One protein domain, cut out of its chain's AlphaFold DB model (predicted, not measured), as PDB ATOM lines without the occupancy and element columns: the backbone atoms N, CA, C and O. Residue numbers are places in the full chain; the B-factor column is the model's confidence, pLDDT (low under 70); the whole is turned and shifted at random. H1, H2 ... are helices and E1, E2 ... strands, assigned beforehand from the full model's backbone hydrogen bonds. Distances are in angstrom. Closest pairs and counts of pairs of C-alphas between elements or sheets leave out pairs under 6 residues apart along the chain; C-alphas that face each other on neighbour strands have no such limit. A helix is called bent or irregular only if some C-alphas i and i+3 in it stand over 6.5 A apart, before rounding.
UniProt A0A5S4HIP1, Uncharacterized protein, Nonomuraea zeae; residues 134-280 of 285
ATOM      1  N   GLN A 134       3.805 -20.839  -0.602       82.88
ATOM      2  CA  GLN A 134       4.351 -22.124  -1.031       82.88
ATOM      3  C   GLN A 134       5.433 -22.547  -0.049       82.88
ATOM      4  O   GLN A 134       6.279 -21.732   0.334       82.88
ATOM      5  N   TYR A 135       5.414 -23.816   0.353       85.00
ATOM      6  CA  TYR A 135       6.313 -24.325   1.382       85.00
ATOM      7  C   TYR A 135       7.089 -25.537   0.889       85.00
ATOM      8  O   TYR A 135       6.513 -26.517   0.424       85.00
ATOM      9  N   ALA A 136       8.410 -25.491   1.040       85.44
ATOM     10  CA  ALA A 136       9.283 -26.649   0.918       85.44
ATOM     11  C   ALA A 136       9.458 -27.284   2.290       85.44
ATOM     12  O   ALA A 136       9.584 -26.567   3.282       85.44
ATOM     13  N   PHE A 137       9.535 -28.607   2.363       87.88
ATOM     14  CA  PHE A 137       9.774 -29.302   3.618       87.88
ATOM     15  C   PHE A 137      10.658 -30.532   3.474       87.88
ATOM     16  O   PHE A 137      10.726 -31.152   2.416       87.88
ATOM     17  N   VAL A 138      11.312 -30.903   4.573       88.25
ATOM     18  CA  VAL A 138      12.038 -32.167   4.723       88.25
ATOM     19  C   VAL A 138      11.791 -32.728   6.118       88.25
ATOM     20  O   VAL A 138      11.891 -32.004   7.104       88.25
ATOM     21  N   ILE A 139      11.506 -34.022   6.204       88.44
ATOM     22  CA  ILE A 139      11.377 -34.805   7.426       88.44
ATOM     23  C   ILE A 139      12.669 -35.594   7.639       88.44
ATOM     24  O   ILE A 139      13.237 -36.200   6.727       88.44
ATOM     25  N   GLN A 140      13.142 -35.578   8.876       86.88
ATOM     26  CA  GLN A 140      14.336 -36.283   9.304       86.88
ATOM     27  C   GLN A 140      14.060 -37.108  10.544       86.88
ATOM     28  O   GLN A 140      13.249 -36.723  11.386       86.88
ATOM     29  N   THR A 141      14.818 -38.185  10.682       86.00
ATOM     30  CA  THR A 141      14.896 -38.989  11.896       86.00
ATOM     31  C   THR A 141      16.276 -38.887  12.516       86.00
ATOM     32  O   THR A 141      17.264 -38.577  11.848       86.00
ATOM     33  N   ARG A 142      16.355 -39.115  13.819       85.00
ATOM     34  CA  ARG A 142      17.613 -39.224  14.544       85.00
ATOM     35  C   ARG A 142      17.503 -40.340  15.561       85.00
ATOM     36  O   ARG A 142      16.772 -40.226  16.544       85.00
ATOM     37  N   ASP A 143      18.292 -41.378  15.338       80.38
ATOM     38  CA  ASP A 143      18.540 -42.397  16.346       80.38
ATOM     39  C   ASP A 143      19.361 -41.779  17.497       80.38
ATOM     40  O   ASP A 143      20.305 -41.000  17.282       80.38
ATOM     41  N   LYS A 144      19.009 -42.126  18.737       71.06
ATOM     42  CA  LYS A 144      19.771 -41.762  19.934       71.06
ATOM     43  C   LYS A 144      21.211 -42.279  19.910       71.06
ATOM     44  O   LYS A 144      22.074 -41.648  20.529       71.06
ATOM     45  N   LEU A 145      21.482 -43.379  19.206       68.25
ATOM     46  CA  LEU A 145      22.813 -43.974  19.079       68.25
ATOM     47  C   LEU A 145      23.714 -43.182  18.123       68.25
ATOM     48  O   LEU A 145      24.845 -42.858  18.484       68.25
ATOM     49  N   ASP A 146      23.214 -42.826  16.937       67.25
ATOM     50  CA  ASP A 146      24.011 -42.140  15.906       67.25
ATOM     51  C   ASP A 146      24.084 -40.617  16.138       67.25
ATOM     52  O   ASP A 146      25.001 -39.936  15.677       67.25
ATOM     53  N   ARG A 147      23.136 -40.048  16.904       71.75
ATOM     54  CA  ARG A 147      23.032 -38.606  17.235       71.75
ATOM     55  C   ARG A 147      23.025 -37.663  16.020       71.75
ATOM     56  O   ARG A 147      23.050 -36.440  16.193       71.75
ATOM     57  N   LYS A 148      22.950 -38.201  14.805       78.88
ATOM     58  CA  LYS A 148      22.895 -37.479  13.537       78.88
ATOM     59  C   LYS A 148      21.489 -37.535  12.968       78.88
ATOM     60  O   LYS A 148      20.772 -38.512  13.141       78.88
ATOM     61  N   TRP A 149      21.109 -36.451  12.303       82.75
ATOM     62  CA  TRP A 149      19.848 -36.388  11.581       82.75
ATOM     63  C   TRP A 149      20.018 -37.008  10.200       82.75
ATOM     64  O   TRP A 149      20.841 -36.540   9.410       82.75
ATOM     65  N   SER A 150      19.205 -38.015   9.925       76.75
ATOM     66  CA  SER A 150      19.125 -38.732   8.661       76.75
ATOM     67  C   SER A 150      17.828 -38.370   7.952       76.75
ATOM     68  O   SER A 150      16.806 -38.102   8.586       76.75
ATOM     69  N   TRP A 151      17.872 -38.298   6.627       74.75
ATOM     70  CA  TRP A 151      16.688 -38.022   5.816       74.75
ATOM     71  C   TRP A 151      15.765 -39.233   5.830       74.75
ATOM     72  O   TRP A 151      16.233 -40.366   5.705       74.75
ATOM     73  N   VAL A 152      14.461 -38.993   5.933       65.88
ATOM     74  CA  VAL A 152      13.489 -40.054   5.692       65.88
ATOM     75  C   VAL A 152      13.313 -40.158   4.183       65.88
ATOM     76  O   VAL A 152      12.634 -39.336   3.575       65.88
ATOM     77  N   LEU A 153      14.012 -41.106   3.563       52.94
ATOM     78  CA  LEU A 153      13.877 -41.371   2.138       52.94
ATOM     79  C   LEU A 153      12.851 -42.479   1.941       52.94
ATOM     80  O   LEU A 153      12.990 -43.573   2.477       52.94
ATOM     81  N   ASP A 154      11.822 -42.112   1.198       44.69
ATOM     82  CA  ASP A 154      10.841 -42.930   0.504       44.69
ATOM     83  C   ASP A 154      11.068 -44.456   0.497       44.69
ATOM     84  O   ASP A 154      12.003 -44.968  -0.125       44.69
ATOM     85  N   TYR A 155      10.144 -45.188   1.122       34.41
ATOM     86  CA  TYR A 155       9.891 -46.597   0.824       34.41
ATOM     87  C   TYR A 155       8.809 -46.678  -0.273       34.41
ATOM     88  O   TYR A 155       7.714 -47.159  -0.011       34.41
ATOM     89  N   GLY A 156       9.090 -46.194  -1.491       34.84
ATOM     90  CA  GLY A 156       8.119 -46.250  -2.600       34.84
ATOM     91  C   GLY A 156       8.093 -45.042  -3.541       34.84
ATOM     92  O   GLY A 156       7.026 -44.522  -3.844       34.84
ATOM     93  N   ALA A 157       9.247 -44.601  -4.041       35.50
ATOM     94  CA  ALA A 157       9.326 -43.419  -4.898       35.50
ATOM     95  C   ALA A 157       8.652 -43.598  -6.266       35.50
ATOM     96  O   ALA A 157       9.166 -44.340  -7.102       35.50
ATOM     97  N   ALA A 158       7.576 -42.839  -6.515       36.50
ATOM     98  CA  ALA A 158       7.551 -41.841  -7.600       36.50
ATOM     99  C   ALA A 158       6.249 -41.018  -7.677       36.50
ATOM    100  O   ALA A 158       6.327 -39.838  -8.027       36.50
ATOM    101  N   ASP A 159       5.080 -41.571  -7.345       39.09
ATOM    102  CA  ASP A 159       3.826 -40.996  -7.870       39.09
ATOM    103  C   ASP A 159       2.888 -40.383  -6.819       39.09
ATOM    104  O   ASP A 159       2.254 -39.366  -7.107       39.09
ATOM    105  N   ASP A 160       2.897 -40.872  -5.581       44.50
ATOM    106  CA  ASP A 160       1.975 -40.400  -4.548       44.50
ATOM    107  C   ASP A 160       2.693 -39.450  -3.589       44.50
ATOM    108  O   ASP A 160       3.522 -39.853  -2.774       44.50
ATOM    109  N   GLY A 161       2.412 -38.151  -3.708       50.66
ATOM    110  CA  GLY A 161       2.923 -37.140  -2.785       50.66
ATOM    111  C   GLY A 161       2.537 -37.481  -1.345       50.66
ATOM    112  O   GLY A 161       1.400 -37.266  -0.952       50.66
ATOM    113  N   VAL A 162       3.432 -38.121  -0.592       51.25
ATOM    114  CA  VAL A 162       4.309 -37.518   0.423       51.25
ATOM    115  C   VAL A 162       5.276 -38.602   0.916       51.25
ATOM    116  O   VAL A 162       4.901 -39.458   1.713       51.25
ATOM    117  N   ALA A 163       6.565 -38.471   0.594       57.44
ATOM    118  CA  ALA A 163       7.620 -39.196   1.297       57.44
ATOM    119  C   ALA A 163       8.747 -38.255   1.725       57.44
ATOM    120  O   ALA A 163       9.566 -37.825   0.915       57.44
ATOM    121  N   GLY A 164       8.757 -37.921   3.019       61.50
ATOM    122  CA  GLY A 164       9.867 -37.319   3.763       61.50
ATOM    123  C   GLY A 164      10.470 -36.003   3.255       61.50
ATOM    124  O   GLY A 164      11.341 -35.455   3.919       61.50
ATOM    125  N   SER A 165      10.040 -35.463   2.119       73.62
ATOM    126  CA  SER A 165      10.446 -34.170   1.570       73.62
ATOM    127  C   SER A 165       9.528 -33.756   0.420       73.62
ATOM    128  O   SER A 165       8.977 -34.620  -0.260       73.62
ATOM    129  N   GLY A 166       9.370 -32.455   0.177       77.69
ATOM    130  CA  GLY A 166       8.538 -31.971  -0.925       77.69
ATOM    131  C   GLY A 166       8.390 -30.457  -0.976       77.69
ATOM    132  O   GLY A 166       8.926 -29.742  -0.129       77.69
ATOM    133  N   VAL A 167       7.669 -29.977  -1.991       78.81
ATOM    134  CA  VAL A 167       7.201 -28.591  -2.098       78.81
ATOM    135  C   VAL A 167       5.708 -28.624  -2.370       78.81
ATOM    136  O   VAL A 167       5.290 -29.286  -3.314       78.81
ATOM    137  N   GLU A 168       4.945 -27.912  -1.550       78.62
ATOM    138  CA  GLU A 168       3.495 -27.795  -1.671       78.62
ATOM    139  C   GLU A 168       3.127 -26.367  -2.073       78.62
ATOM    140  O   GLU A 168       3.585 -25.395  -1.456       78.62
ATOM    141  N   ASP A 169       2.309 -26.259  -3.116       76.12
ATOM    142  CA  ASP A 169       1.836 -24.993  -3.660       76.12
ATOM    143  C   ASP A 169       0.515 -24.570  -2.987       76.12
ATOM    144  O   ASP A 169      -0.282 -25.403  -2.560       76.12
ATOM    145  N   ASP A 170       0.285 -23.257  -2.894       74.31
ATOM    146  CA  ASP A 170      -0.968 -22.647  -2.427       74.31
ATOM    147  C   ASP A 170      -1.470 -23.108  -1.044       74.31
ATOM    148  O   ASP A 170      -2.666 -23.285  -0.797       74.31
ATOM    149  N   ILE A 171      -0.549 -23.230  -0.089       74.88
ATOM    150  CA  ILE A 171      -0.853 -23.608   1.287       74.88
ATOM    151  C   ILE A 171      -1.250 -22.394   2.130       74.88
ATOM    152  O   ILE A 171      -0.543 -21.392   2.243       74.88
ATOM    153  N   ALA A 172      -2.380 -22.523   2.824       76.06
ATOM    154  CA  ALA A 172      -2.829 -21.544   3.801       76.06
ATOM    155  C   ALA A 172      -2.149 -21.723   5.172       76.06
ATOM    156  O   ALA A 172      -1.901 -22.833   5.644       76.06
ATOM    157  N   GLY A 173      -1.944 -20.608   5.875       80.94
ATOM    158  CA  GLY A 173      -1.473 -20.596   7.262       80.94
ATOM    159  C   GLY A 173       0.026 -20.353   7.409       80.94
ATOM    160  O   GLY A 173       0.716 -20.043   6.446       80.94
ATOM    161  N   SER A 174       0.515 -20.429   8.651       88.19
ATOM    162  CA  SER A 174       1.925 -20.178   8.982       88.19
ATOM    163  C   SER A 174       2.819 -21.388   8.668       88.19
ATOM    164  O   SER A 174       2.323 -22.519   8.742       88.19
ATOM    165  N   PRO A 175       4.138 -21.200   8.452       87.44
ATOM    166  CA  PRO A 175       5.089 -22.305   8.283       87.44
ATOM    167  C   PRO A 175       5.033 -23.337   9.420       87.44
ATOM    168  O   PRO A 175       5.159 -24.537   9.194       87.44
ATOM    169  N   LEU A 176       4.775 -22.888  10.656       89.62
ATOM    170  CA  LEU A 176       4.635 -23.764  11.821       89.62
ATOM    171  C   LEU A 176       3.348 -24.603  11.774       89.62
ATOM    172  O   LEU A 176       3.356 -25.781  12.134       89.62
ATOM    173  N   SER A 177       2.236 -23.993  11.358       87.81
ATOM    174  CA  SER A 177       0.954 -24.686  11.198       87.81
ATOM    175  C   SER A 177       1.048 -25.736  10.096       87.81
ATOM    176  O   SER A 177       0.655 -26.881  10.321       87.81
ATOM    177  N   PHE A 178       1.644 -25.367   8.958       88.38
ATOM    178  CA  PHE A 178       1.936 -26.284   7.860       88.38
ATOM    179  C   PHE A 178       2.810 -27.447   8.332       88.38
ATOM    180  O   PHE A 178       2.397 -28.593   8.215       88.38
ATOM    181  N   ALA A 179       3.948 -27.170   8.979       89.50
ATOM    182  CA  ALA A 179       4.859 -28.197   9.488       89.50
ATOM    183  C   ALA A 179       4.144 -29.284  10.310       89.50
ATOM    184  O   ALA A 179       4.406 -30.476  10.155       89.50
ATOM    185  N   ARG A 180       3.230 -28.879  11.200       90.31
ATOM    186  CA  ARG A 180       2.470 -29.809  12.045       90.31
ATOM    187  C   ARG A 180       1.460 -30.624  11.244       90.31
ATOM    188  O   ARG A 180       1.374 -31.826  11.475       90.31
ATOM    189  N   ALA A 181       0.716 -29.981  10.344       87.62
ATOM    190  CA  ALA A 181      -0.279 -30.646   9.507       87.62
ATOM    191  C   ALA A 181       0.380 -31.645   8.542       87.62
ATOM    192  O   ALA A 181      -0.034 -32.798   8.481       87.62
ATOM    193  N   THR A 182       1.460 -31.239   7.873       88.19
ATOM    194  CA  THR A 182       2.222 -32.076   6.937       88.19
ATOM    195  C   THR A 182       2.860 -33.266   7.636       88.19
ATOM    196  O   THR A 182       2.804 -34.381   7.125       88.19
ATOM    197  N   PHE A 183       3.422 -33.070   8.832       89.00
ATOM    198  CA  PHE A 183       3.953 -34.190   9.606       89.00
ATOM    199  C   PHE A 183       2.852 -35.176  10.017       89.00
ATOM    200  O   PHE A 183       3.050 -36.383   9.942       89.00
ATOM    201  N   ASP A 184       1.680 -34.684  10.422       88.56
ATOM    202  CA  ASP A 184       0.554 -35.547  10.785       88.56
ATOM    203  C   ASP A 184       0.007 -36.341   9.586       88.56
ATOM    204  O   ASP A 184      -0.223 -37.548   9.698       88.56
ATOM    205  N   ALA A 185      -0.120 -35.684   8.428       85.75
ATOM    206  CA  ALA A 185      -0.492 -36.314   7.165       85.75
ATOM    207  C   ALA A 185       0.533 -37.375   6.741       85.75
ATOM    208  O   ALA A 185       0.149 -38.475   6.349       85.75
ATOM    209  N   TYR A 186       1.828 -37.092   6.908       85.12
ATOM    210  CA  TYR A 186       2.895 -38.053   6.648       85.12
ATOM    211  C   TYR A 186       2.772 -39.314   7.523       85.12
ATOM    212  O   TYR A 186       2.936 -40.421   7.019       85.12
ATOM    213  N   LEU A 187       2.429 -39.186   8.811       86.56
ATOM    214  CA  LEU A 187       2.209 -40.361   9.669       86.56
ATOM    215  C   LEU A 187       1.002 -41.198   9.212       86.56
ATOM    216  O   LEU A 187       1.071 -42.423   9.261       86.56
ATOM    217  N   ASN A 188      -0.082 -40.559   8.753       83.75
ATOM    218  CA  ASN A 188      -1.221 -41.276   8.166       83.75
ATOM    219  C   ASN A 188      -0.809 -42.012   6.883       83.75
ATOM    220  O   ASN A 188      -1.147 -43.178   6.707       83.75
ATOM    221  N   HIS A 189      -0.046 -41.349   6.011       81.00
ATOM    222  CA  HIS A 189       0.460 -41.947   4.778       81.00
ATOM    223  C   HIS A 189       1.363 -43.156   5.062       81.00
ATOM    224  O   HIS A 189       1.215 -44.198   4.425       81.00
ATOM    225  N   LEU A 190       2.233 -43.062   6.074       78.75
ATOM    226  CA  LEU A 190       3.132 -44.148   6.468       78.75
ATOM    227  C   LEU A 190       2.370 -45.422   6.873       78.75
ATOM    228  O   LEU A 190       2.808 -46.520   6.538       78.75
ATOM    229  N   ILE A 191       1.223 -45.281   7.546       79.94
ATOM    230  CA  ILE A 191       0.354 -46.410   7.924       79.94
ATOM    231  C   ILE A 191      -0.184 -47.141   6.695       79.94
ATOM    232  O   ILE A 191      -0.264 -48.367   6.705       79.94
ATOM    233  N   VAL A 192      -0.524 -46.401   5.640       79.06
ATOM    234  CA  VAL A 192      -1.096 -46.965   4.412       79.06
ATOM    235  C   VAL A 192      -0.015 -47.599   3.537       79.06
ATOM    236  O   VAL A 192      -0.185 -48.719   3.062       79.06
ATOM    237  N   VAL A 193       1.097 -46.895   3.320       72.50
ATOM    238  CA  VAL A 193       2.082 -47.258   2.288       72.50
ATOM    239  C   VAL A 193       3.210 -48.140   2.822       72.50
ATOM    240  O   VAL A 193       3.763 -48.948   2.077       72.50
ATOM    241  N   ALA A 194       3.535 -48.053   4.114       73.50
ATOM    242  CA  ALA A 194       4.629 -48.816   4.713       73.50
ATOM    243  C   ALA A 194       4.258 -49.392   6.095       73.50
ATOM    244  O   ALA A 194       4.926 -49.086   7.090       73.50
ATOM    245  N   PRO A 195       3.252 -50.282   6.186       72.56
ATOM    246  CA  PRO A 195       2.822 -50.867   7.458       72.56
ATOM    247  C   PRO A 195       3.958 -51.593   8.195       72.56
ATOM    248  O   PRO A 195       4.063 -51.478   9.410       72.56
ATOM    249  N   GLY A 196       4.886 -52.237   7.476       69.75
ATOM    250  CA  GLY A 196       6.062 -52.861   8.099       69.75
ATOM    251  C   GLY A 196       7.025 -51.862   8.758       69.75
ATOM    252  O   GLY A 196       7.635 -52.174   9.777       69.75
ATOM    253  N   ALA A 197       7.141 -50.638   8.227       73.25
ATOM    254  CA  ALA A 197       7.903 -49.579   8.890       73.25
ATOM    255  C   ALA A 197       7.173 -49.085  10.148       73.25
ATOM    256  O   ALA A 197       7.812 -48.793  11.156       73.25
ATOM    257  N   VAL A 198       5.838 -49.022  10.107       77.12
ATOM    258  CA  VAL A 198       5.025 -48.704  11.287       77.12
ATOM    259  C   VAL A 198       5.206 -49.760  12.373       77.12
ATOM    260  O   VAL A 198       5.479 -49.387  13.511       77.12
ATOM    261  N   ASP A 199       5.159 -51.049  12.032       74.06
ATOM    262  CA  ASP A 199       5.390 -52.139  12.985       74.06
ATOM    263  C   ASP A 199       6.771 -52.030  13.643       74.06
ATOM    264  O   ASP A 199       6.875 -52.119  14.869       74.06
ATOM    265  N   TYR A 200       7.815 -51.729  12.863       76.25
ATOM    266  CA  TYR A 200       9.150 -51.469  13.404       76.25
ATOM    267  C   TYR A 200       9.130 -50.338  14.445       76.25
ATOM    268  O   TYR A 200       9.561 -50.527  15.581       76.25
ATOM    269  N   TYR A 201       8.569 -49.169  14.113       76.31
ATOM    270  CA  TYR A 201       8.532 -48.035  15.047       76.31
ATOM    271  C   TYR A 201       7.638 -48.269  16.274       76.31
ATOM    272  O   TYR A 201       7.878 -47.667  17.328       76.31
ATOM    273  N   LEU A 202       6.603 -49.104  16.153       79.44
ATOM    274  CA  LEU A 202       5.691 -49.435  17.248       79.44
ATOM    275  C   LEU A 202       6.274 -50.477  18.203       79.44
ATOM    276  O   LEU A 202       6.136 -50.314  19.420       79.44
ATOM    277  N   PHE A 203       6.909 -51.520  17.670       76.56
ATOM    278  CA  PHE A 203       7.217 -52.737  18.422       76.56
ATOM    279  C   PHE A 203       8.711 -53.062  18.510       76.56
ATOM    280  O   PHE A 203       9.114 -53.708  19.476       76.56
ATOM    281  N   GLU A 204       9.530 -52.611  17.558       68.44
ATOM    282  CA  GLU A 204      10.947 -53.002  17.443       68.44
ATOM    283  C   GLU A 204      11.936 -51.850  17.697       68.44
ATOM    284  O   GLU A 204      13.108 -52.096  17.979       68.44
ATOM    285  N   ASP A 205      11.495 -50.590  17.636       69.12
ATOM    286  CA  ASP A 205      12.345 -49.423  17.901       69.12
ATOM    287  C   ASP A 205      12.684 -49.315  19.398       69.12
ATOM    288  O   ASP A 205      12.008 -48.659  20.196       69.12
ATOM    289  N   GLU A 206      13.778 -49.948  19.803       66.75
ATOM    290  CA  GLU A 206      14.339 -49.818  21.153       66.75
ATOM    291  C   GLU A 206      15.043 -48.463  21.369       66.75
ATOM    292  O   GLU A 206      15.297 -48.063  22.508       66.75
ATOM    293  N   CYS A 207      15.336 -47.732  20.288       63.75
ATOM    294  CA  CYS A 207      16.220 -46.568  20.306       63.75
ATOM    295  C   CYS A 207      15.497 -45.225  20.494       63.75
ATOM    296  O   CYS A 207      16.160 -44.199  20.656       63.75
ATOM    297  N   ASP A 208      14.162 -45.223  20.570       77.94
ATOM    298  CA  ASP A 208      13.330 -44.026  20.767       77.94
ATOM    299  C   ASP A 208      13.693 -42.921  19.759       77.94
ATOM    300  O   ASP A 208      14.113 -41.816  20.122       77.94
ATOM    301  N   THR A 209      13.575 -43.276  18.478       83.81
ATOM    302  CA  THR A 209      14.016 -42.474  17.333       83.81
ATOM    303  C   THR A 209      13.282 -41.136  17.275       83.81
ATOM    304  O   THR A 209      12.063 -41.094  17.138       83.81
ATOM    305  N   GLU A 210      14.010 -40.022  17.345       89.00
ATOM    306  CA  GLU A 210      13.431 -38.679  17.251       89.00
ATOM    307  C   GLU A 210      13.108 -38.307  15.808       89.00
ATOM    308  O   GLU A 210      13.789 -38.736  14.879       89.00
ATOM    309  N   TRP A 211      12.110 -37.446  15.622       91.69
ATOM    310  CA  TRP A 211      11.700 -36.962  14.307       91.69
ATOM    311  C   TRP A 211      11.683 -35.445  14.277       91.69
ATOM    312  O   TRP A 211      11.370 -34.794  15.274       91.69
ATOM    313  N   ARG A 212      11.954 -34.859  13.118       92.69
ATOM    314  CA  ARG A 212      11.720 -33.435  12.889       92.69
ATOM    315  C   ARG A 212      11.288 -33.160  11.466       92.69
ATOM    316  O   ARG A 212      11.614 -33.925  10.568       92.69
ATOM    317  N   ILE A 213      10.625 -32.031  11.270       92.00
ATOM    318  CA  ILE A 213      10.350 -31.444   9.962       92.00
ATOM    319  C   ILE A 213      10.971 -30.048   9.902       92.00
ATOM    320  O   ILE A 213      10.883 -29.273  10.860       92.00
ATOM    321  N   LEU A 214      11.626 -29.760   8.786       92.06
ATOM    322  CA  LEU A 214      12.187 -28.465   8.418       92.06
ATOM    323  C   LEU A 214      11.311 -27.878   7.314       92.06
ATOM    324  O   LEU A 214      10.943 -28.622   6.409       92.06
ATOM    325  N   VAL A 215      10.982 -26.589   7.387       91.00
ATOM    326  CA  VAL A 215      10.111 -25.906   6.418       91.00
ATOM    327  C   VAL A 215      10.740 -24.598   5.951       91.00
ATOM    328  O   VAL A 215      11.215 -23.822   6.778       91.00
ATOM    329  N   TRP A 216      10.691 -24.333   4.648       88.31
ATOM    330  CA  TRP A 216      11.133 -23.091   4.012       88.31
ATOM    331  C   TRP A 216      10.010 -22.477   3.182       88.31
ATOM    332  O   TRP A 216       9.250 -23.203   2.542       88.31
ATOM    333  N   ASP A 217       9.975 -21.150   3.123       86.38
ATOM    334  CA  ASP A 217       9.139 -20.430   2.165       86.38
ATOM    335  C   ASP A 217       9.768 -20.533   0.776       86.38
ATOM    336  O   ASP A 217      10.981 -20.359   0.603       86.38
ATOM    337  N   VAL A 218       8.942 -20.816  -0.225       77.62
ATOM    338  CA  VAL A 218       9.379 -20.918  -1.613       77.62
ATOM    339  C   VAL A 218       8.690 -19.826  -2.419       77.62
ATOM    340  O   VAL A 218       7.468 -19.712  -2.377       77.62
ATOM    341  N   PRO A 219       9.437 -19.005  -3.169       69.88
ATOM    342  CA  PRO A 219       8.811 -18.025  -4.034       69.88
ATOM    343  C   PRO A 219       8.117 -18.729  -5.209       69.88
ATOM    344  O   PRO A 219       8.713 -19.583  -5.874       69.88
ATOM    345  N   SER A 220       6.885 -18.315  -5.514       65.44
ATOM    346  CA  SER A 220       6.147 -18.709  -6.719       65.44
ATOM    347  C   SER A 220       6.768 -18.051  -7.952       65.44
ATOM    348  O   SER A 220       6.294 -17.057  -8.493       65.44
ATOM    349  N   THR A 221       7.920 -18.566  -8.366       61.81
ATOM    350  CA  THR A 221       8.680 -18.025  -9.495       61.81
ATOM    351  C   THR A 221       8.778 -19.040 -10.618       61.81
ATOM    352  O   THR A 221       8.788 -20.246 -10.390       61.81
ATOM    353  N   GLU A 222       8.838 -18.525 -11.841       56.38
ATOM    354  CA  GLU A 222       9.161 -19.289 -13.040       56.38
ATOM    355  C   GLU A 222      10.684 -19.392 -13.211       56.38
ATOM    356  O   GLU A 222      11.436 -18.561 -12.680       56.38
ATOM    357  N   TYR A 223      11.145 -20.353 -14.023       53.09
ATOM    358  CA  TYR A 223      12.540 -20.387 -14.464       53.09
ATOM    359  C   TYR A 223      12.894 -19.060 -15.138       53.09
ATOM    360  O   TYR A 223      12.423 -18.742 -16.230       53.09
ATOM    361  N   SER A 224      13.758 -18.279 -14.503       54.59
ATOM    362  CA  SER A 224      14.210 -17.009 -15.054       54.59
ATOM    363  C   SER A 224      15.677 -16.794 -14.726       54.59
ATOM    364  O   SER A 224      16.251 -17.442 -13.856       54.59
ATOM    365  N   ARG A 225      16.303 -15.807 -15.369       50.16
ATOM    366  CA  ARG A 225      17.676 -15.407 -15.018       50.16
ATOM    367  C   ARG A 225      17.830 -14.919 -13.566       50.16
ATOM    368  O   ARG A 225      18.954 -14.696 -13.132       50.16
ATOM    369  N   TYR A 226      16.720 -14.694 -12.860       50.22
ATOM    370  CA  TYR A 226      16.668 -14.187 -11.490       50.22
ATOM    371  C   TYR A 226      16.143 -15.207 -10.476       50.22
ATOM    372  O   TYR A 226      16.274 -14.963  -9.281       50.22
ATOM    373  N   SER A 227      15.574 -16.327 -10.930       58.91
ATOM    374  CA  SER A 227      15.111 -17.407 -10.062       58.91
ATOM    375  C   SER A 227      15.549 -18.758 -10.603       58.91
ATOM    376  O   SER A 227      15.247 -19.125 -11.737       58.91
ATOM    377  N   SER A 228      16.258 -19.497  -9.754       60.28
ATOM    378  CA  SER A 228      16.642 -20.890  -9.978       60.28
ATOM    379  C   SER A 228      15.635 -21.882  -9.388       60.28
ATOM    380  O   SER A 228      15.931 -23.073  -9.325       60.28
ATOM    381  N   VAL A 229      14.484 -21.406  -8.904       65.25
ATOM    382  CA  VAL A 229      13.426 -22.257  -8.354       65.25
ATOM    383  C   VAL A 229      12.553 -22.764  -9.510       65.25
ATOM    384  O   VAL A 229      12.073 -21.940 -10.291       65.25
ATOM    385  N   PRO A 230      12.345 -24.087  -9.651       67.06
ATOM    386  CA  PRO A 230      11.415 -24.637 -10.639       67.06
ATOM    387  C   PRO A 230       9.993 -24.080 -10.467       67.06
ATOM    388  O   PRO A 230       9.603 -23.850  -9.325       67.06
ATOM    389  N   PRO A 231       9.193 -23.892 -11.532       69.25
ATOM    390  CA  PRO A 231       7.824 -23.382 -11.448       69.25
ATOM    391  C   PRO A 231       6.872 -24.353 -10.725       69.25
ATOM    392  O   PRO A 231       7.191 -25.537 -10.591       69.25
ATOM    393  N   PRO A 232       5.713 -23.864 -10.239       69.69
ATOM    394  CA  PRO A 232       4.687 -24.706  -9.622       69.69
ATOM    395  C   PRO A 232       4.293 -25.868 -10.542       69.69
ATOM    396  O   PRO A 232       4.188 -25.691 -11.757       69.69
ATOM    397  N   GLY A 233       4.116 -27.061  -9.976       67.19
ATOM    398  CA  GLY A 233       3.806 -28.282 -10.735       67.19
ATOM    399  C   GLY A 233       4.967 -28.940 -11.504       67.19
ATOM    400  O   GLY A 233       4.756 -29.994 -12.104       67.19
ATOM    401  N   ASP A 234       6.191 -28.393 -11.487       68.56
ATOM    402  CA  ASP A 234       7.367 -29.063 -12.072       68.56
ATOM    403  C   ASP A 234       7.835 -30.236 -11.175       68.56
ATOM    404  O   ASP A 234       8.167 -30.014 -10.006       68.56
ATOM    405  N   PRO A 235       7.947 -31.480 -11.688       66.00
ATOM    406  CA  PRO A 235       8.451 -32.621 -10.915       66.00
ATOM    407  C   PRO A 235       9.843 -32.408 -10.298       66.00
ATOM    408  O   PRO A 235      10.124 -32.923  -9.213       66.00
ATOM    409  N   VAL A 236      10.716 -31.622 -10.943       67.19
ATOM    410  CA  VAL A 236      12.070 -31.299 -10.448       67.19
ATOM    411  C   VAL A 236      12.009 -30.505  -9.141       67.19
ATOM    412  O   VAL A 236      12.914 -30.598  -8.305       67.19
ATOM    413  N   ARG A 237      10.912 -29.775  -8.912       69.62
ATOM    414  CA  ARG A 237      10.689 -28.965  -7.713       69.62
ATOM    415  C   ARG A 237      10.691 -29.794  -6.431       69.62
ATOM    416  O   ARG A 237      11.103 -29.285  -5.394       69.62
ATOM    417  N   ARG A 238      10.348 -31.087  -6.498       65.25
ATOM    418  CA  ARG A 238      10.396 -32.006  -5.345       65.25
ATOM    419  C   ARG A 238      11.799 -32.106  -4.730       65.25
ATOM    420  O   ARG A 238      11.934 -32.196  -3.514       65.25
ATOM    421  N   GLY A 239      12.853 -32.008  -5.545       69.69
ATOM    422  CA  GLY A 239      14.244 -32.029  -5.074       69.69
ATOM    423  C   GLY A 239      14.711 -30.729  -4.408       69.69
ATOM    424  O   GLY A 239      15.773 -30.708  -3.783       69.69
ATOM    425  N   TYR A 240      13.934 -29.645  -4.514       74.44
ATOM    426  CA  TYR A 240      14.310 -28.325  -4.007       74.44
ATOM    427  C   TYR A 240      14.486 -28.317  -2.485       74.44
ATOM    428  O   TYR A 240      15.471 -27.784  -1.976       74.44
ATOM    429  N   ALA A 241      13.582 -28.971  -1.753       79.06
ATOM    430  CA  ALA A 241      13.644 -29.025  -0.295       79.06
ATOM    431  C   ALA A 241      14.912 -29.741   0.206       79.06
ATOM    432  O   ALA A 241      15.579 -29.274   1.130       79.06
ATOM    433  N   LEU A 242      15.302 -30.833  -0.460       76.69
ATOM    434  CA  LEU A 242      16.552 -31.539  -0.168       76.69
ATOM    435  C   LEU A 242      17.777 -30.675  -0.478       76.69
ATOM    436  O   LEU A 242      18.720 -30.661   0.311       76.69
ATOM    437  N   ALA A 243      17.766 -29.925  -1.584       72.88
ATOM    438  CA  ALA A 243      18.854 -29.008  -1.921       72.88
ATOM    439  C   ALA A 243      19.036 -27.923  -0.845       72.88
ATOM    440  O   ALA A 243      20.153 -27.718  -0.372       72.88
ATOM    441  N   MET A 244      17.944 -27.303  -0.388       79.19
ATOM    442  CA  MET A 244      17.962 -26.314   0.701       79.19
ATOM    443  C   MET A 244      18.538 -26.902   1.995       79.19
ATOM    444  O   MET A 244      19.378 -26.282   2.650       79.19
ATOM    445  N   ALA A 245      18.142 -28.132   2.334       76.50
ATOM    446  CA  ALA A 245      18.622 -28.824   3.522       76.50
ATOM    447  C   ALA A 245      20.119 -29.194   3.438       76.50
ATOM    448  O   ALA A 245      20.851 -29.040   4.420       76.50
ATOM    449  N   VAL A 246      20.598 -29.647   2.271       73.44
ATOM    450  CA  VAL A 246      22.013 -29.992   2.021       73.44
ATOM    451  C   VAL A 246      22.906 -28.753   2.055       73.44
ATOM    452  O   VAL A 246      23.977 -28.789   2.665       73.44
ATOM    453  N   GLU A 247      22.449 -27.650   1.461       74.56
ATOM    454  CA  GLU A 247      23.140 -26.355   1.482       74.56
ATOM    455  C   GLU A 247      23.026 -25.642   2.841       74.56
ATOM    456  O   GLU A 247      23.600 -24.571   3.031       74.56
ATOM    457  N   ARG A 248      22.343 -26.256   3.822       79.12
ATOM    458  CA  ARG A 248      22.145 -25.732   5.184       79.12
ATOM    459  C   ARG A 248      21.511 -24.345   5.188       79.12
ATOM    460  O   ARG A 248      21.861 -23.504   6.015       79.12
ATOM    461  N   VAL A 249      20.585 -24.108   4.263       78.88
ATOM    462  CA  VAL A 249      19.780 -22.891   4.283       78.88
ATOM    463  C   VAL A 249      18.884 -22.931   5.515       78.88
ATOM    464  O   VAL A 249      18.228 -23.942   5.774       78.88
ATOM    465  N   GLU A 250      18.862 -21.840   6.278       88.81
ATOM    466  CA  GLU A 250      18.086 -21.762   7.514       88.81
ATOM    467  C   GLU A 250      16.584 -21.934   7.214       88.81
ATOM    468  O   GLU A 250      16.048 -21.211   6.367       88.81
ATOM    469  N   PRO A 251      15.899 -22.903   7.847       91.12
ATOM    470  CA  PRO A 251      14.461 -23.085   7.696       91.12
ATOM    471  C   PRO A 251      13.675 -21.993   8.421       91.12
ATOM    472  O   PRO A 251      14.046 -21.533   9.498       91.12
ATOM    473  N   GLN A 252      12.522 -21.644   7.861       91.94
ATOM    474  CA  GLN A 252      11.580 -20.708   8.463       91.94
ATOM    475  C   GLN A 252      10.850 -21.323   9.668       91.94
ATOM    476  O   GLN A 252      10.471 -20.616  10.603       91.94
ATOM    477  N   ALA A 253      10.655 -22.646   9.667       92.69
ATOM    478  CA  ALA A 253      10.142 -23.375  10.820       92.69
ATOM    479  C   ALA A 253      10.821 -24.735  10.992       92.69
ATOM    480  O   ALA A 253      11.103 -25.452  10.032       92.69
ATOM    481  N   VAL A 254      11.021 -25.106  12.258       94.69
ATOM    482  CA  VAL A 254      11.508 -26.421  12.673       94.69
ATOM    483  C   VAL A 254      10.583 -26.957  13.752       94.69
ATOM    484  O   VAL A 254      10.445 -26.353  14.815       94.69
ATOM    485  N   CYS A 255       9.975 -28.112  13.504       94.06
ATOM    486  CA  CYS A 255       9.224 -28.848  14.517       94.06
ATOM    487  C   CYS A 255       9.947 -30.158  14.799       94.06
ATOM    488  O   CYS A 255      10.269 -30.888  13.871       94.06
ATOM    489  N   THR A 256      10.212 -30.449  16.071       94.31
ATOM    490  CA  THR A 256      10.889 -31.677  16.509       94.31
ATOM    491  C   THR A 256      10.014 -32.410  17.516       94.31
ATOM    492  O   THR A 256       9.412 -31.783  18.389       94.31
ATOM    493  N   TRP A 257       9.962 -33.732  17.400       93.06
ATOM    494  CA  TRP A 257       9.198 -34.623  18.258       93.06
ATOM    495  C   TRP A 257      10.101 -35.731  18.808       93.06
ATOM    496  O   TRP A 257      10.786 -36.405  18.032       93.06
ATOM    497  N   PRO A 258      10.081 -35.963  20.131       90.94
ATOM    498  CA  PRO A 258      10.690 -37.149  20.721       90.94
ATOM    499  C   PRO A 258      10.059 -38.433  20.169       90.94
ATOM    500  O   PRO A 258       8.852 -38.454  19.904       90.94
ATOM    501  N   GLY A 259      10.837 -39.512  20.065       88.06
ATOM    502  CA  GLY A 259      10.364 -40.771  19.483       88.06
ATOM    503  C   GLY A 259       9.119 -41.337  20.154       88.06
ATOM    504  O   GLY A 259       8.166 -41.694  19.472       88.06
ATOM    505  N   HIS A 260       9.032 -41.292  21.481       87.75
ATOM    506  CA  HIS A 260       7.907 -41.832  22.236       87.75
ATOM    507  C   HIS A 260       6.611 -41.066  21.953       87.75
ATOM    508  O   HIS A 260       5.524 -41.645  21.995       87.75
ATOM    509  N   VAL A 261       6.710 -39.771  21.626       91.00
ATOM    510  CA  VAL A 261       5.563 -38.966  21.191       91.00
ATOM    511  C   VAL A 261       5.115 -39.404  19.802       91.00
ATOM    512  O   VAL A 261       3.917 -39.571  19.579       91.00
ATOM    513  N   VAL A 262       6.057 -39.616  18.881       89.44
ATOM    514  CA  VAL A 262       5.760 -40.086  17.519       89.44
ATOM    515  C   VAL A 262       5.170 -41.492  17.552       89.44
ATOM    516  O   VAL A 262       4.127 -41.718  16.949       89.44
ATOM    517  N   ARG A 263       5.756 -42.403  18.334       88.62
ATOM    518  CA  ARG A 263       5.272 -43.771  18.542       88.62
ATOM    519  C   ARG A 263       3.854 -43.792  19.081       88.62
ATOM    520  O   ARG A 263       3.017 -44.507  18.545       88.62
ATOM    521  N   ARG A 264       3.556 -42.982  20.102       90.25
ATOM    522  CA  ARG A 264       2.192 -42.868  20.633       90.25
ATOM    523  C   ARG A 264       1.212 -42.402  19.556       90.25
ATOM    524  O   ARG A 264       0.169 -43.017  19.392       90.25
ATOM    525  N   ARG A 265       1.567 -41.369  18.783       91.25
ATOM    526  CA  ARG A 265       0.718 -40.866  17.686       91.25
ATOM    527  C   ARG A 265       0.505 -41.902  16.585       91.25
ATOM    528  O   ARG A 265      -0.621 -42.061  16.130       91.25
ATOM    529  N   LEU A 266       1.566 -42.594  16.170       88.62
ATOM    530  CA  LEU A 266       1.483 -43.693  15.208       88.62
ATOM    531  C   LEU A 266       0.580 -44.803  15.736       88.62
ATOM    532  O   LEU A 266      -0.271 -45.288  15.002       88.62
ATOM    533  N   HIS A 267       0.705 -45.149  17.018       89.81
ATOM    534  CA  HIS A 267      -0.121 -46.173  17.644       89.81
ATOM    535  C   HIS A 267      -1.604 -45.780  17.640       89.81
ATOM    536  O   HIS A 267      -2.454 -46.614  17.319       89.81
ATOM    537  N   ASP A 268      -1.919 -44.533  17.998       91.06
ATOM    538  CA  ASP A 268      -3.291 -44.022  18.031       91.06
ATOM    539  C   ASP A 268      -3.911 -44.032  16.620       91.06
ATOM    540  O   ASP A 268      -5.019 -44.535  16.431       91.06
ATOM    541  N   LYS A 269      -3.165 -43.562  15.610       88.94
ATOM    542  CA  LYS A 269      -3.599 -43.551  14.203       88.94
ATOM    543  C   LYS A 269      -3.765 -44.957  13.619       88.94
ATOM    544  O   LYS A 269      -4.747 -45.217  12.932       88.94
ATOM    545  N   TRP A 270      -2.844 -45.872  13.922       87.06
ATOM    546  CA  TRP A 270      -2.914 -47.267  13.476       87.06
ATOM    547  C   TRP A 270      -4.124 -47.994  14.074       87.06
ATOM    548  O   TRP A 270      -4.821 -48.706  13.357       87.06
ATOM    549  N   ARG A 271      -4.441 -47.762  15.359       87.44
ATOM    550  CA  ARG A 271      -5.666 -48.304  15.977       87.44
ATOM    551  C   ARG A 271      -6.934 -47.757  15.327       87.44
ATOM    552  O   ARG A 271      -7.849 -48.533  15.079       87.44
ATOM    553  N   ALA A 272      -6.994 -46.449  15.076       87.31
ATOM    554  CA  ALA A 272      -8.158 -45.833  14.441       87.31
ATOM    555  C   ALA A 272      -8.424 -46.442  13.052       87.31
ATOM    556  O   ALA A 272      -9.542 -46.859  12.772       87.31
ATOM    557  N   ALA A 273      -7.374 -46.617  12.242       82.38
ATOM    558  CA  ALA A 273      -7.485 -47.236  10.919       82.38
ATOM    559  C   ALA A 273      -8.013 -48.689  10.955       82.38
ATOM    560  O   ALA A 273      -8.678 -49.130  10.017       82.38
ATOM    561  N   GLN A 274      -7.748 -49.439  12.032       79.75
ATOM    562  CA  GLN A 274      -8.290 -50.793  12.208       79.75
ATOM    563  C   GLN A 274      -9.767 -50.799  12.592       79.75
ATOM    564  O   GLN A 274     -10.520 -51.615  12.072       79.75
ATOM    565  N   GLN A 275     -10.192 -49.883  13.464       75.25
ATOM    566  CA  GLN A 275     -11.595 -49.786  13.882       75.25
ATOM    567  C   GLN A 275     -12.512 -49.407  12.714       75.25
ATOM    568  O   GLN A 275     -13.594 -49.972  12.587       75.25
ATOM    569  N   ASP A 276     -12.049 -48.528  11.823       64.31
ATOM    570  CA  ASP A 276     -12.787 -48.138  10.615       64.31
ATOM    571  C   ASP A 276     -12.905 -49.284   9.589       64.31
ATOM    572  O   ASP A 276     -13.803 -49.281   8.748       64.31
ATOM    573  N   SER A 277     -12.024 -50.286   9.661       59.00
ATOM    574  CA  SER A 277     -12.084 -51.468   8.790       59.00
ATOM    575  C   SER A 277     -13.102 -52.509   9.278       59.00
ATOM    576  O   SER A 277     -13.639 -53.260   8.467       59.00
ATOM    577  N   GLU A 278     -13.400 -52.551  10.581       54.53
ATOM    578  CA  GLU A 278     -14.354 -53.504  11.172       54.53
ATOM    579  C   GLU A 278     -15.819 -53.056  11.018       54.53
ATOM    580  O   GLU A 278     -16.717 -53.895  10.908       54.53
ATOM    581  N   THR A 279     -16.083 -51.748  10.942       51.34
ATOM    582  CA  THR A 279     -17.435 -51.179  10.777       51.34
ATOM    583  C   THR A 279     -18.013 -51.320   9.367       51.34
ATOM    584  O   THR A 279     -19.231 -51.282   9.221       51.34
ATOM    585  N   VAL A 280     -17.192 -51.532   8.333       51.44
ATOM    586  CA  VAL A 280     -17.658 -51.666   6.932       51.44
ATOM    587  C   VAL A 280     -18.115 -53.094   6.594       51.44
ATOM    588  O   VAL A 280     -18.872 -53.300   5.652       51.44
TER     589      VAL A 280
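This is residues 134 to 280 of the 285 residues of an uncharacterized protein of Nonomuraea zeae (UniProt A0A5S4HIP1). A twisted sheet of four strands curls round one long helix, H1, on one face, and the short helix H3 crosses the other face. Past one end of the sheet, H2 and H4 pack on each other and on the end of H1, and the last residues, 274 to 280, stick out as a free tail. The printed part has 147 residues with four named helices and four named strands, in the order E1 E2 H1 H2 E3 H3 E4 H4; the sheet's order is E2 E1 E3 E4, antiparallel throughout, and the class is mixed, helices and strands. It is compact, with a radius of gyration of the C-alphas of 16.3 A and spans of 53 by 42 by 27 A.

In the sheet, E1 is residues 134 to 142, 26.7 A long, from C-alpha 134 at (4.351, -22.124, -1.031); E3 is residues 210 to 218, 26.2 A; E2 is residues 165 to 171 and E4 residues 253 to 257. H1 is residues 175 to 193, 25.8 A, and H2 residues 195 to 204. H3 is residues 235 to 246, only just irregular, with C-alphas 238 and 241 6.7 A apart. H4 is residues 259 to 278, 29.0 A, ending with C-alpha 278 at (-14.354, -53.504, 11.172).

Between inner strands E1 and E3, N 138 and O 214 are 3.0 A apart, within hydrogen-bond range. E1 and edge strand E2 form a hairpin, with N 137 and O 166 at 2.8 A; E3 and edge strand E4 have N 213 and O 255 at 2.9 A. E2, H1, H2 and E3 make a split strand-helix-strand unit, two strands running the same way with E1 between them, and its crossover is right-handed. Three layers are present: H1 and H4 are on one face, H3 on the other. The closest C-alphas of H1 and E4 are Leu 176 and Ala 253, 5.6 A. H3 runs across the strands, at 66 degrees to E2 on the local plane and a height over the sheet of 7.6 A. H4 stands up from the sheet; its residues 266 to 270 touch H1, closest at C-alphas 191 and 270, 6.5 A, at a steep tilt of 54 degrees. Every O i to N i+4 pair is within hydrogen-bond range in H1 and H2, against 15 of 16 in H4 and 4 of 8 in H3.

The farthest C-alphas, Arg 225 and Thr 279, are 56.4 A apart. The printed part has no cut. The links E1 to E2 and E3 to H3 are long. Mean pLDDT of the printed part is 75.7; residues under 70 include 152 to 164 and 219 to 239.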